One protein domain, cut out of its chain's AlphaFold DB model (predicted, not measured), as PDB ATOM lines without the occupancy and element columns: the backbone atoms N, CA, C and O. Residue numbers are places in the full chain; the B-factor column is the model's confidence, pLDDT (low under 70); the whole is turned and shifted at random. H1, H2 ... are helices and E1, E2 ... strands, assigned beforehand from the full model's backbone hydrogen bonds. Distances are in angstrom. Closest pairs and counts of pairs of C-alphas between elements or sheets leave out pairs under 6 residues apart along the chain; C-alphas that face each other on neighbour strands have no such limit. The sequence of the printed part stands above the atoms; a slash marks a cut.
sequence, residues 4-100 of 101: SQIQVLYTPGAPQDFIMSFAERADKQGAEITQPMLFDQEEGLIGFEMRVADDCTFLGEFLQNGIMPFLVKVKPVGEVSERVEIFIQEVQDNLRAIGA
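This is residues 4 to 100 of the 101 residues of an uncharacterized protein of Lichtheimia corymbifera JMRC:FSU:9682 (UniProt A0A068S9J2). A strongly twisted wall of four antiparallel strands has two long helices, H1 and H3, packed along the strands on one face, while the opposite face bears no named helix. The short helix H2 sits between H1 and H3, near each of them, and only grazes the sheet with its residues 57 to 59; H1 and H3 are apart. The printed part has 97 residues, with the elements E1, H1, E2, E3, H2, E4 and H3 along the chain; the sheet order is E2, E3, E1, E4, and the class is mixed, helices and strands. The whole is compact and rounded, with a radius of gyration of the C-alphas of 12.3 A and spans of 32 by 29 by 25 A.

E1, residues 4 to 10, is an inner strand; its antiparallel neighbours are E3, residues 45 to 53, with N 6 and O 50 2.9 A apart, and E4, residues 71 to 76, with N 9 and O 73 2.8 A apart. H1, residues 16 to 28, is on the sheet at a height of 8.8 A, over E3 and along the strands, at 2 degrees to E3 on the local plane. E2, residues 31 to 40, is an edge strand that bends by 67 degrees at residue 37; it forms a hairpin with E3, with N 38 and O 47 2.8 A apart. The closest C-alphas of H1 and E2 are those of Asp 27 and Ile 33, 6.1 A apart. H2, residues 57 to 65, grazes the sheet with residues 57 to 59 and is close to H1 but not clearly touching it, the closest C-alphas being those of Ala 26 and Phe 58, 5.6 A apart. H3, residues 82 to 99, is on the sheet at a height of 9.3 A, over E1 and E4 and along the strands; the closest C-alphas of H3 and E4 are those of Val 74 and Ile 88, 5.8 A apart. H2 and H3 are close but not clearly touching, at a shallow tilt of 26 degrees, the same way; their closest C-alphas, of Leu 59 and Phe 87, are 7.3 A apart. E1, H1, E2 and E3, H2, E4 are split strand-helix-strand units, two strands running the same way with another between them, each with a right-handed crossover. Every O i to N i+4 pair is within hydrogen-bond range in H1 and H3, and 4 of 5 are in H2.

E1 begins at C-alpha 4 (180.154, 124.261, 151.735) and is 19.7 A long from first to last C-alpha. H1 measures 18.4 A, E2 20.6 A, E3 24.7 A, H2 12.3 A and E4 15.1 A. H3, 25.7 A, ends at C-alpha 99 (153.723, 126.458, 146.707).

The two C-alphas farthest apart, of Lys 28 and Ala 100, are 33.0 A apart. The printed part has no cut, and its links between named elements are tight. The mean pLDDT of the printed part is 88.0; residues 99 to 100 are under 70.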
ATOM      1  N   SER A   4     181.031 124.442 152.887       95.00
ATOM      2  CA  SER A   4     180.154 124.261 151.735       95.00
ATOM      3  C   SER A   4     179.760 125.612 151.172       95.00
ATOM      4  O   SER A   4     179.451 126.528 151.929       95.00
ATOM      5  N   GLN A   5     179.717 125.735 149.850       95.38
ATOM      6  CA  GLN A   5     179.321 126.973 149.182       95.38
ATOM      7  C   GLN A   5     177.929 126.824 148.575       95.38
ATOM      8  O   GLN A   5     177.671 125.891 147.809       95.38
ATOM      9  N   ILE A   6     177.031 127.742 148.931       94.75
ATOM     10  CA  ILE A   6     175.627 127.715 148.519       94.75
ATOM     11  C   ILE A   6     175.147 129.088 148.050       94.75
ATOM     12  O   ILE A   6     175.632 130.128 148.489       94.75
ATOM     13  N   GLN A   7     174.148 129.073 147.175       94.94
ATOM     14  CA  GLN A   7     173.416 130.242 146.702       94.94
ATOM     15  C   GLN A   7     172.025 130.248 147.306       94.94
ATOM     16  O   GLN A   7     171.348 129.222 147.306       94.94
ATOM     17  N   VAL A   8     171.593 131.412 147.774       93.56
ATOM     18  CA  VAL A   8     170.272 131.653 148.354       93.56
ATOM     19  C   VAL A   8     169.553 132.641 147.444       93.56
ATOM     20  O   VAL A   8     170.002 133.776 147.312       93.56
ATOM     21  N   LEU A   9     168.470 132.209 146.796       93.88
ATOM     22  CA  LEU A   9     167.764 132.962 145.753       93.88
ATOM     23  C   LEU A   9     166.331 133.293 146.181       93.88
ATOM     24  O   LEU A   9     165.603 132.426 146.672       93.88
ATOM     25  N   TYR A  10     165.921 134.538 145.950       92.56
ATOM     26  CA  TYR A  10     164.652 135.107 146.400       92.56
ATOM     27  C   TYR A  10     163.671 135.362 145.254       92.56
ATOM     28  O   TYR A  10     164.066 135.462 144.092       92.56
ATOM     29  N   THR A  11     162.387 135.502 145.598       90.50
ATOM     30  CA  THR A  11     161.307 135.815 144.658       90.50
ATOM     31  C   THR A  11     161.614 137.098 143.886       90.50
ATOM     32  O   THR A  11     162.135 138.061 144.463       90.50
ATOM     33  N   PRO A  12     161.255 137.171 142.591       88.12
ATOM     34  CA  PRO A  12     161.331 138.422 141.851       88.12
ATOM     35  C   PRO A  12     160.521 139.508 142.572       88.12
ATOM     36  O   PRO A  12     159.324 139.347 142.811       88.12
ATOM     37  N   GLY A  13     161.180 140.605 142.948       83.88
ATOM     38  CA  GLY A  13     160.560 141.704 143.695       83.88
ATOM     39  C   GLY A  13     160.649 141.602 145.222       83.88
ATOM     40  O   GLY A  13     160.113 142.477 145.902       83.88
ATOM     41  N   ALA A  14     161.339 140.596 145.775       88.88
ATOM     42  CA  ALA A  14     161.731 140.612 147.182       88.88
ATOM     43  C   ALA A  14     162.459 141.937 147.509       88.88
ATOM     44  O   ALA A  14     163.355 142.334 146.754       88.88
ATOM     45  N   PRO A  15     162.088 142.650 148.593       90.62
ATOM     46  CA  PRO A  15     162.695 143.940 148.909       90.62
ATOM     47  C   PRO A  15     164.214 143.817 149.048       90.62
ATOM     48  O   PRO A  15     164.705 142.943 149.758       90.62
ATOM     49  N   GLN A  16     164.972 144.705 148.408       87.38
ATOM     50  CA  GLN A  16     166.434 144.627 148.454       87.38
ATOM     51  C   GLN A  16     166.965 144.735 149.892       87.38
ATOM     52  O   GLN A  16     167.829 143.954 150.279       87.38
ATOM     53  N   ASP A  17     166.387 145.616 150.714       90.56
ATOM     54  CA  ASP A  17     166.744 145.762 152.133       90.56
ATOM     55  C   ASP A  17     166.530 144.467 152.924       90.56
ATOM     56  O   ASP A  17     167.278 144.160 153.851       90.56
ATOM     57  N   PHE A  18     165.528 143.675 152.535       89.06
ATOM     58  CA  PHE A  18     165.271 142.376 153.138       89.06
ATOM     59  C   PHE A  18     166.379 141.371 152.798       89.06
ATOM     60  O   PHE A  18     166.898 140.709 153.695       89.06
ATOM     61  N   ILE A  19     166.767 141.288 151.521       89.88
ATOM     62  CA  ILE A  19     167.851 140.407 151.057       89.88
ATOM     63  C   ILE A  19     169.161 140.784 151.758       89.88
ATOM     64  O   ILE A  19     169.845 139.915 152.296       89.88
ATOM     65  N   MET A  20     169.470 142.083 151.823       89.75
ATOM     66  CA  MET A  20     170.671 142.594 152.485       89.75
ATOM     67  C   MET A  20     170.660 142.306 153.990       89.75
ATOM     68  O   MET A  20     171.631 141.769 154.514       89.75
ATOM     69  N   SER A  21     169.550 142.577 154.684       89.31
ATOM     70  CA  SER A  21     169.420 142.286 156.118       89.31
ATOM     71  C   SER A  21     169.568 140.793 156.420       89.31
ATOM     72  O   SER A  21     170.146 140.417 157.443       89.31
ATOM     73  N   PHE A  22     169.066 139.933 155.535       88.75
ATOM     74  CA  PHE A  22     169.224 138.495 155.673       88.75
ATOM     75  C   PHE A  22     170.682 138.067 155.479       88.75
ATOM     76  O   PHE A  22     171.193 137.305 156.300       88.75
ATOM     77  N   ALA A  23     171.355 138.569 154.439       89.62
ATOM     78  CA  ALA A  23     172.771 138.300 154.198       89.62
ATOM     79  C   ALA A  23     173.635 138.758 155.386       89.62
ATOM     80  O   ALA A  23     174.470 138.000 155.870       89.62
ATOM     81  N   GLU A  24     173.371 139.946 155.940       90.50
ATOM     82  CA  GLU A  24     174.053 140.444 157.143       90.50
ATOM     83  C   GLU A  24     173.828 139.556 158.370       90.50
ATOM     84  O   GLU A  24     174.720 139.398 159.205       90.50
ATOM     85  N   ARG A  25     172.623 138.998 158.529       89.25
ATOM     86  CA  ARG A  25     172.338 138.071 159.626       89.25
ATOM     87  C   ARG A  25     173.098 136.761 159.446       89.25
ATOM     88  O   ARG A  25     173.648 136.271 160.426       89.25
ATOM     89  N   ALA A  26     173.141 136.227 158.226       89.44
ATOM     90  CA  ALA A  26     173.912 135.029 157.915       89.44
ATOM     91  C   ALA A  26     175.402 135.232 158.221       89.44
ATOM     92  O   ALA A  26     175.990 134.407 158.922       89.44
ATOM     93  N   ASP A  27     175.961 136.376 157.817       91.38
ATOM     94  CA  ASP A  27     177.345 136.767 158.106       91.38
ATOM     95  C   ASP A  27     177.637 136.786 159.618       91.38
ATOM     96  O   ASP A  27     178.542 136.120 160.126       91.38
ATOM     97  N   LYS A  28     176.769 137.454 160.388       91.06
ATOM     98  CA  LYS A  28     176.866 137.525 161.859       91.06
ATOM     99  C   LYS A  28     176.729 136.169 162.558       91.06
ATOM    100  O   LYS A  28     177.098 136.058 163.725       91.06
ATOM    101  N   GLN A  29     176.175 135.166 161.882       90.31
ATOM    102  CA  GLN A  29     175.903 133.832 162.423       90.31
ATOM    103  C   GLN A  29     176.882 132.766 161.913       90.31
ATOM    104  O   GLN A  29     176.654 131.568 162.114       90.31
ATOM    105  N   GLY A  30     177.991 133.202 161.310       89.38
ATOM    106  CA  GLY A  30     179.106 132.345 160.922       89.38
ATOM    107  C   GLY A  30     179.017 131.795 159.502       89.38
ATOM    108  O   GLY A  30     179.768 130.879 159.176       89.38
ATOM    109  N   ALA A  31     178.100 132.291 158.668       92.31
ATOM    110  CA  ALA A  31     178.249 132.143 157.224       92.31
ATOM    111  C   ALA A  31     179.239 133.207 156.726       92.31
ATOM    112  O   ALA A  31     179.308 134.284 157.294       92.31
ATOM    113  N   GLU A  32     179.998 132.939 155.674       93.81
ATOM    114  CA  GLU A  32     180.822 133.944 154.997       93.81
ATOM    115  C   GLU A  32     180.105 134.345 153.708       93.81
ATOM    116  O   GLU A  32     179.952 133.516 152.811       93.81
ATOM    117  N   ILE A  33     179.669 135.600 153.579       92.94
ATOM    118  CA  ILE A  33     179.053 136.074 152.332       92.94
ATOM    119  C   ILE A  33     180.142 136.310 151.280       92.94
ATOM    120  O   ILE A  33     180.874 137.298 151.333       92.94
ATOM    121  N   THR A  34     180.231 135.430 150.282       93.44
ATOM    122  CA  THR A  34     181.201 135.553 149.179       93.44
ATOM    123  C   THR A  34     180.711 136.498 148.090       93.44
ATOM    124  O   THR A  34     181.515 137.168 147.440       93.44
ATOM    125  N   GLN A  35     179.391 136.586 147.902       91.19
ATOM    126  CA  GLN A  35     178.777 137.493 146.941       91.19
ATOM    127  C   GLN A  35     177.430 138.006 147.470       91.19
ATOM    128  O   GLN A  35     176.440 137.289 147.372       91.19
ATOM    129  N   PRO A  36     177.339 139.253 147.970       85.06
ATOM    130  CA  PRO A  36     176.114 139.790 148.576       85.06
ATOM    131  C   PRO A  36     175.003 140.097 147.562       85.06
ATOM    132  O   PRO A  36     173.869 140.364 147.951       85.06
ATOM    133  N   MET A  37     175.329 140.095 146.266       87.44
ATOM    134  CA  MET A  37     174.375 140.311 145.186       87.44
ATOM    135  C   MET A  37     174.696 139.384 144.019       87.44
ATOM    136  O   MET A  37     175.651 139.592 143.268       87.44
ATOM    137  N   LEU A  38     173.883 138.349 143.887       91.44
ATOM    138  CA  LEU A  38     173.896 137.376 142.810       91.44
ATOM    139  C   LEU A  38     172.609 137.536 142.001       91.44
ATOM    140  O   LEU A  38     171.531 137.696 142.574       91.44
ATOM    141  N   PHE A  39     172.724 137.476 140.678       91.56
ATOM    142  CA  PHE A  39     171.577 137.467 139.780       91.56
ATOM    143  C   PHE A  39     171.607 136.209 138.916       91.56
ATOM    144  O   PHE A  39     172.515 136.029 138.104       91.56
ATOM    145  N   ASP A  40     170.610 135.350 139.102       89.81
ATOM    146  CA  ASP A  40     170.357 134.188 138.259       89.81
ATOM    147  C   ASP A  40     169.556 134.654 137.037       89.81
ATOM    148  O   ASP A  40     168.357 134.925 137.126       89.81
ATOM    149  N   GLN A  41     170.239 134.804 135.898       87.44
ATOM    150  CA  GLN A  41     169.627 135.306 134.664       87.44
ATOM    151  C   GLN A  41     168.600 134.340 134.066       87.44
ATOM    152  O   GLN A  41     167.685 134.793 133.382       87.44
ATOM    153  N   GLU A  42     168.756 133.035 134.291       88.19
ATOM    154  CA  GLU A  42     167.882 132.010 133.717       88.19
ATOM    155  C   GLU A  42     166.514 132.027 134.404       88.19
ATOM    156  O   GLU A  42     165.477 131.992 133.741       88.19
ATOM    157  N   GLU A  43     166.514 132.144 135.733       86.56
ATOM    158  CA  GLU A  43     165.293 132.140 136.546       86.56
ATOM    159  C   GLU A  43     164.801 133.559 136.907       86.56
ATOM    160  O   GLU A  43     163.709 133.723 137.452       86.56
ATOM    161  N   GLY A  44     165.582 134.603 136.602       89.31
ATOM    162  CA  GLY A  44     165.271 135.992 136.953       89.31
ATOM    163  C   GLY A  44     165.285 136.258 138.462       89.31
ATOM    164  O   GLY A  44     164.545 137.120 138.940       89.31
ATOM    165  N   LEU A  45     166.094 135.509 139.219       92.81
ATOM    166  CA  LEU A  45     166.138 135.563 140.681       92.81
ATOM    167  C   LEU A  45     167.324 136.395 141.168       92.81
ATOM    168  O   LEU A  45     168.414 136.350 140.599       92.81
ATOM    169  N   ILE A  46     167.118 137.123 142.262       93.19
ATOM    170  CA  ILE A  46     168.179 137.855 142.963       93.19
ATOM    171  C   ILE A  46     168.460 137.140 144.275       93.19
ATOM    172  O   ILE A  46     167.557 136.594 144.907       93.19
ATOM    173  N   GLY A  47     169.710 137.163 144.707       93.69
ATOM    174  CA  GLY A  47     170.091 136.593 145.979       93.69
ATOM    175  C   GLY A  47     171.528 136.876 146.334       93.69
ATOM    176  O   GLY A  47     172.071 137.919 145.975       93.69
ATOM    177  N   PHE A  48     172.139 135.939 147.037       94.25
ATOM    178  CA  PHE A  48     173.539 136.020 147.411       94.25
ATOM    179  C   PHE A  48     174.149 134.625 147.491       94.25
ATOM    180  O   PHE A  48     173.454 133.606 147.507       94.25
ATOM    181  N   GLU A  49     175.468 134.602 147.541       95.19
ATOM    182  CA  GLU A  49     176.266 133.403 147.713       95.19
ATOM    183  C   GLU A  49     177.023 133.472 149.032       95.19
ATOM    184  O   GLU A  49     177.491 134.542 149.439       95.19
ATOM    185  N   MET A  50     177.123 132.329 149.704       94.44
ATOM    186  CA  MET A  50     177.826 132.223 150.971       94.44
ATOM    187  C   MET A  50     178.533 130.885 151.137       94.44
ATOM    188  O   MET A  50     178.101 129.864 150.594       94.44
ATOM    189  N   ARG A  51     179.592 130.887 151.947       95.06
ATOM    190  CA  ARG A  51     180.175 129.676 152.521       95.06
ATOM    191  C   ARG A  51     179.627 129.438 153.913       95.06
ATOM    192  O   ARG A  51     179.468 130.363 154.703       95.06
ATOM    193  N   VAL A  52     179.350 128.182 154.215       92.81
ATOM    194  CA  VAL A  52     178.839 127.735 155.506       92.81
ATOM    195  C   VAL A  52     179.624 126.513 155.962       92.81
ATOM    196  O   VAL A  52     179.784 125.546 155.216       92.81
ATOM    197  N   ALA A  53     180.126 126.559 157.192       90.56
ATOM    198  CA  ALA A  53     180.676 125.392 157.868       90.56
ATOM    199  C   ALA A  53     179.549 124.541 158.481       90.56
ATOM    200  O   ALA A  53     178.456 125.040 158.756       90.56
ATOM    201  N   ASP A  54     179.812 123.261 158.745       86.38
ATOM    202  CA  ASP A  54     178.818 122.351 159.335       86.38
ATOM    203  C   ASP A  54     178.323 122.781 160.722       86.38
ATOM    204  O   ASP A  54     177.218 122.428 161.128       86.38
ATOM    205  N   ASP A  55     179.130 123.521 161.474       87.19
ATOM    206  CA  ASP A  55     178.803 124.065 162.792       87.19
ATOM    207  C   ASP A  55     178.255 125.503 162.739       87.19
ATOM    208  O   ASP A  55     178.024 126.121 163.779       87.19
ATOM    209  N   CYS A  56     177.988 126.022 161.537       88.88
ATOM    210  CA  CYS A  56     177.449 127.357 161.333       88.88
ATOM    211  C   CYS A  56     176.077 127.514 162.013       88.88
ATOM    212  O   CYS A  56     175.127 126.767 161.746       88.88
ATOM    213  N   THR A  57     175.960 128.520 162.887       89.12
ATOM    214  CA  THR A  57     174.734 128.775 163.664       89.12
ATOM    215  C   THR A  57     173.573 129.174 162.755       89.12
ATOM    216  O   THR A  57     172.431 128.793 163.009       89.12
ATOM    217  N   PHE A  58     173.879 129.862 161.653       87.19
ATOM    218  CA  PHE A  58     172.897 130.295 160.665       87.19
ATOM    219  C   PHE A  58     172.048 129.138 160.114       87.19
ATOM    220  O   PHE A  58     170.827 129.265 160.018       87.19
ATOM    221  N   LEU A  59     172.665 127.988 159.804       83.94
ATOM    222  CA  LEU A  59     171.950 126.817 159.279       83.94
ATOM    223  C   LEU A  59     170.899 126.304 160.274       83.94
ATOM    224  O   LEU A  59     169.793 125.937 159.883       83.94
ATOM    225  N   GLY A  60     171.236 126.302 161.566       81.00
ATOM    226  CA  GLY A  60     170.324 125.879 162.627       81.00
ATOM    227  C   GLY A  60     169.180 126.866 162.850       81.00
ATOM    228  O   GLY A  60     168.027 126.454 162.970       81.00
ATOM    229  N   GLU A  61     169.476 128.166 162.875       80.81
ATOM    230  CA  GLU A  61     168.460 129.202 163.077       80.81
ATOM    231  C   GLU A  61     167.464 129.266 161.913       80.81
ATOM    232  O   GLU A  61     166.263 129.438 162.135       80.81
ATOM    233  N   PHE A  62     167.945 129.078 160.682       77.12
ATOM    234  CA  PHE A  62     167.101 129.068 159.492       77.12
ATOM    235  C   PHE A  62     165.985 128.017 159.587       77.12
ATOM    236  O   PHE A  62     164.827 128.307 159.292       77.12
ATOM    237  N   LEU A  63     166.316 126.809 160.047       71.62
ATOM    238  CA  LEU A  63     165.344 125.725 160.208       71.62
ATOM    239  C   LEU A  63     164.369 125.983 161.368       71.62
ATOM    240  O   LEU A  63     163.198 125.622 161.281       71.62
ATOM    241  N   GLN A  64     164.826 126.633 162.442       77.56
ATOM    242  CA  GLN A  64     164.004 126.903 163.629       77.56
ATOM    243  C   GLN A  64     163.015 128.057 163.440       77.56
ATOM    244  O   GLN A  64     161.879 127.971 163.904       77.56
ATOM    245  N   ASN A  65     163.429 129.133 162.767       73.44
ATOM    246  CA  ASN A  65     162.588 130.313 162.539       73.44
ATOM    247  C   ASN A  65     161.631 130.157 161.346       73.44
ATOM    248  O   ASN A  65     160.779 131.020 161.121       73.44
ATOM    249  N   GLY A  66     161.747 129.051 160.612       72.50
ATOM    250  CA  GLY A  66     160.942 128.753 159.438       72.50
ATOM    251  C   GLY A  66     161.456 129.428 158.168       72.50
ATOM    252  O   GLY A  66     162.308 130.319 158.177       72.50
ATOM    253  N   ILE A  67     160.913 128.977 157.037       73.00
ATOM    254  CA  ILE A  67     161.325 129.464 155.722       73.00
ATOM    255  C   ILE A  67     160.679 130.813 155.440       73.00
ATOM    256  O   ILE A  67     159.461 130.971 155.510       73.00
ATOM    257  N   MET A  68     161.509 131.790 155.081       80.25
ATOM    258  CA  MET A  68     161.041 133.122 154.719       80.25
ATOM    259  C   MET A  68     160.190 133.064 153.438       80.25
ATOM    260  O   MET A  68     160.628 132.455 152.465       80.25
ATOM    261  N   PRO A  69     159.043 133.768 153.367       78.38
ATOM    262  CA  PRO A  69     158.125 133.707 152.218       78.38
ATOM    263  C   PRO A  69     158.721 134.260 150.914       78.38
ATOM    264  O   PRO A  69     158.169 134.054 149.840       78.38
ATOM    265  N   PHE A  70     159.840 134.979 151.006       86.44
ATOM    266  CA  PHE A  70     160.567 135.505 149.856       86.44
ATOM    267  C   PHE A  70     161.642 134.551 149.341       86.44
ATOM    268  O   PHE A  70     162.214 134.834 148.297       86.44
ATOM    269  N   LEU A  71     161.971 133.466 150.049       89.69
ATOM    270  CA  LEU A  71     162.978 132.520 149.581       89.69
ATOM    271  C   LEU A  71     162.370 131.587 148.530       89.69
ATOM    272  O   LEU A  71     161.283 131.064 148.733       89.69
ATOM    273  N   VAL A  72     163.078 131.358 147.425       89.50
ATOM    274  CA  VAL A  72     162.618 130.486 146.326       89.50
ATOM    275  C   VAL A  72     163.518 129.282 146.139       89.50
ATOM    276  O   VAL A  72     163.049 128.224 145.717       89.50
ATOM    277  N   LYS A  73     164.816 129.415 146.418       90.94
ATOM    278  CA  LYS A  73     165.753 128.328 146.147       90.94
ATOM    279  C   LYS A  73     167.026 128.448 146.956       90.94
ATOM    280  O   LYS A  73     167.542 129.546 147.154       90.94
ATOM    281  N   VAL A  74     167.562 127.294 147.338       92.69
ATOM    282  CA  VAL A  74     168.948 127.156 147.780       92.69
ATOM    283  C   VAL A  74     169.630 126.147 146.858       92.69
ATOM    284  O   VAL A  74     169.078 125.067 146.624       92.69
ATOM    285  N   LYS A  75     170.779 126.516 146.281       92.75
ATOM    286  CA  LYS A  75     171.557 125.682 145.346       92.75
ATOM    287  C   LYS A  75     172.987 125.491 145.869       92.75
ATOM    288  O   LYS A  75     173.562 126.465 146.349       92.75
ATOM    289  N   PRO A  76     173.593 124.303 145.740       94.88
ATOM    290  CA  PRO A  76     175.031 124.149 145.933       94.88
ATOM    291  C   PRO A  76     175.809 124.766 144.756       94.88
ATOM    292  O   PRO A  76     175.367 124.685 143.610       94.88
ATOM    293  N   VAL A  77     176.972 125.367 145.028       92.25
ATOM    294  CA  VAL A  77     177.906 125.905 144.004       92.25
ATOM    295  C   VAL A  77     179.001 124.888 143.648       92.25
ATOM    296  O   VAL A  77     179.732 125.049 142.673       92.25
ATOM    297  N   GLY A  78     179.093 123.801 144.414       89.88
ATOM    298  CA  GLY A  78     180.048 122.714 144.236       89.88
ATOM    299  C   GLY A  78     179.708 121.541 145.150       89.88
ATOM    300  O   GLY A  78     178.550 121.364 145.527       89.88
ATOM    301  N   GLU A  79     180.716 120.751 145.514       91.56
ATOM    302  CA  GLU A  79     180.556 119.721 146.542       91.56
ATOM    303  C   GLU A  79     180.235 120.381 147.891       91.56
ATOM    304  O   GLU A  79     180.851 121.378 148.275       91.56
ATOM    305  N   VAL A  80     179.236 119.842 148.580       93.94
ATOM    306  CA  VAL A  80     178.792 120.303 149.896       93.94
ATOM    307  C   VAL A  80     178.805 119.127 150.862       93.94
ATOM    308  O   VAL A  80     178.768 117.968 150.451       93.94
ATOM    309  N   SER A  81     178.881 119.412 152.156       93.19
ATOM    310  CA  SER A  81     178.777 118.388 153.188       93.19
ATOM    311  C   SER A  81     177.376 117.772 153.227       93.19
ATOM    312  O   SER A  81     176.388 118.414 152.867       93.19
ATOM    313  N   GLU A  82     177.276 116.557 153.770       91.81
ATOM    314  CA  GLU A  82     175.996 115.865 153.987       91.81
ATOM    315  C   GLU A  82     175.006 116.726 154.791       91.81
ATOM    316  O   GLU A  82     173.818 116.787 154.482       91.81
ATOM    317  N   ARG A  83     175.491 117.463 155.797       89.38
ATOM    318  CA  ARG A  83     174.642 118.346 156.606       89.38
ATOM    319  C   ARG A  83     174.053 119.492 155.786       89.38
ATOM    320  O   ARG A  83     172.884 119.831 155.964       89.38
ATOM    321  N   VAL A  84     174.855 120.106 154.920       91.75
ATOM    322  CA  VAL A  84     174.398 121.202 154.061       91.75
ATOM    323  C   VAL A  84     173.486 120.672 152.958       91.75
ATOM    324  O   VAL A  84     172.512 121.333 152.613       91.75
ATOM    325  N   GLU A  85     173.729 119.461 152.463       92.56
ATOM    326  CA  GLU A  85     172.834 118.783 151.528       92.56
ATOM    327  C   GLU A  85     171.451 118.519 152.145       92.56
ATOM    328  O   GLU A  85     170.438 118.883 151.545       92.56
ATOM    329  N   ILE A  86     171.396 118.000 153.380       90.25
ATOM    330  CA  ILE A  86     170.142 117.833 154.137       90.25
ATOM    331  C   ILE A  86     169.430 119.179 154.299       90.25
ATOM    332  O   ILE A  86     168.237 119.276 154.023       90.25
ATOM    333  N   PHE A  87     170.157 120.232 154.683       89.56
ATOM    334  CA  PHE A  87     169.598 121.580 154.798       89.56
ATOM    335  C   PHE A  87     168.974 122.061 153.479       89.56
ATOM    336  O   PHE A  87     167.833 122.518 153.466       89.56
ATOM    337  N   ILE A  88     169.696 121.940 152.361       91.88
ATOM    338  CA  ILE A  88     169.192 122.330 151.037       91.88
ATOM    339  C   ILE A  88     167.906 121.563 150.716       91.88
ATOM    340  O   ILE A  88     166.930 122.170 150.266       91.88
ATOM    341  N   GLN A  89     167.892 120.254 150.962       91.12
ATOM    342  CA  GLN A  89     166.747 119.396 150.680       91.12
ATOM    343  C   GLN A  89     165.529 119.773 151.532       91.12
ATOM    344  O   GLN A  89     164.442 119.967 150.988       91.12
ATOM    345  N   GLU A  90     165.707 119.972 152.841       89.00
ATOM    346  CA  GLU A  90     164.636 120.413 153.742       89.00
ATOM    347  C   GLU A  90     164.059 121.764 153.312       89.00
ATOM    348  O   GLU A  90     162.841 121.955 153.318       89.00
ATOM    349  N   VAL A  91     164.914 122.700 152.892       88.56
ATOM    350  CA  VAL A  91     164.461 123.991 152.371       88.56
ATOM    351  C   VAL A  91     163.613 123.817 151.116       88.56
ATOM    352  O   VAL A  91     162.520 124.378 151.020       88.56
ATOM    353  N   GLN A  92     164.086 123.018 150.164       87.94
ATOM    354  CA  GLN A  92     163.375 122.773 148.912       87.94
ATOM    355  C   GLN A  92     162.033 122.058 149.126       87.94
ATOM    356  O   GLN A  92     161.045 122.420 148.484       87.94
ATOM    357  N   ASP A  93     161.963 121.087 150.037       88.12
ATOM    358  CA  ASP A  93     160.731 120.347 150.325       88.12
ATOM    359  C   ASP A  93     159.680 121.226 151.014       88.12
ATOM    360  O   ASP A  93     158.507 121.210 150.633       88.12
ATOM    361  N   ASN A  94     160.101 122.075 151.954       84.38
ATOM    362  CA  ASN A  94     159.219 123.057 152.586       84.38
ATOM    363  C   ASN A  94     158.702 124.101 151.584       84.38
ATOM    364  O   ASN A  94     157.516 124.432 151.596       84.38
ATOM    365  N   LEU A  95     159.551 124.595 150.678       83.56
ATOM    366  CA  LEU A  95     159.124 125.534 149.636       83.56
ATOM    367  C   LEU A  95     158.092 124.916 148.687       83.56
ATOM    368  O   LEU A  95     157.103 125.565 148.341       83.56
ATOM    369  N   ARG A  96     158.269 123.643 148.312       82.00
ATOM    370  CA  ARG A  96     157.273 122.897 147.526       82.00
ATOM    371  C   ARG A  96     155.954 122.738 148.277       82.00
ATOM    372  O   ARG A  96     154.903 122.897 147.667       82.00
ATOM    373  N   ALA A  97     155.997 122.461 149.580       79.81
ATOM    374  CA  ALA A  97     154.795 122.347 150.405       79.81
ATOM    375  C   ALA A  97     154.022 123.676 150.508       79.81
ATOM    376  O   ALA A  97     152.792 123.670 150.522       79.81
ATOM    377  N   ILE A  98     154.729 124.812 150.536       71.75
ATOM    378  CA  ILE A  98     154.116 126.148 150.544       71.75
ATOM    379  C   ILE A  98     153.505 126.484 149.174       71.75
ATOM    380  O   ILE A  98     152.399 127.010 149.124       71.75
ATOM    381  N   GLY A  99     154.189 126.164 148.070       60.47
ATOM    382  CA  GLY A  99     153.723 126.458 146.707       60.47
ATOM    383  C   GLY A  99     152.659 125.507 146.140       60.47
ATOM    384  O   GLY A  99     152.181 125.736 145.032       60.47
ATOM    385  N   ALA A 100     152.311 124.432 146.855       52.44
ATOM    386  CA  ALA A 100     151.298 123.452 146.449       52.44
ATOM    387  C   ALA A 100     149.882 123.740 147.000       52.44
ATOM    388  O   ALA A 100     148.965 122.964 146.723       52.44
TER     389      ALA A 100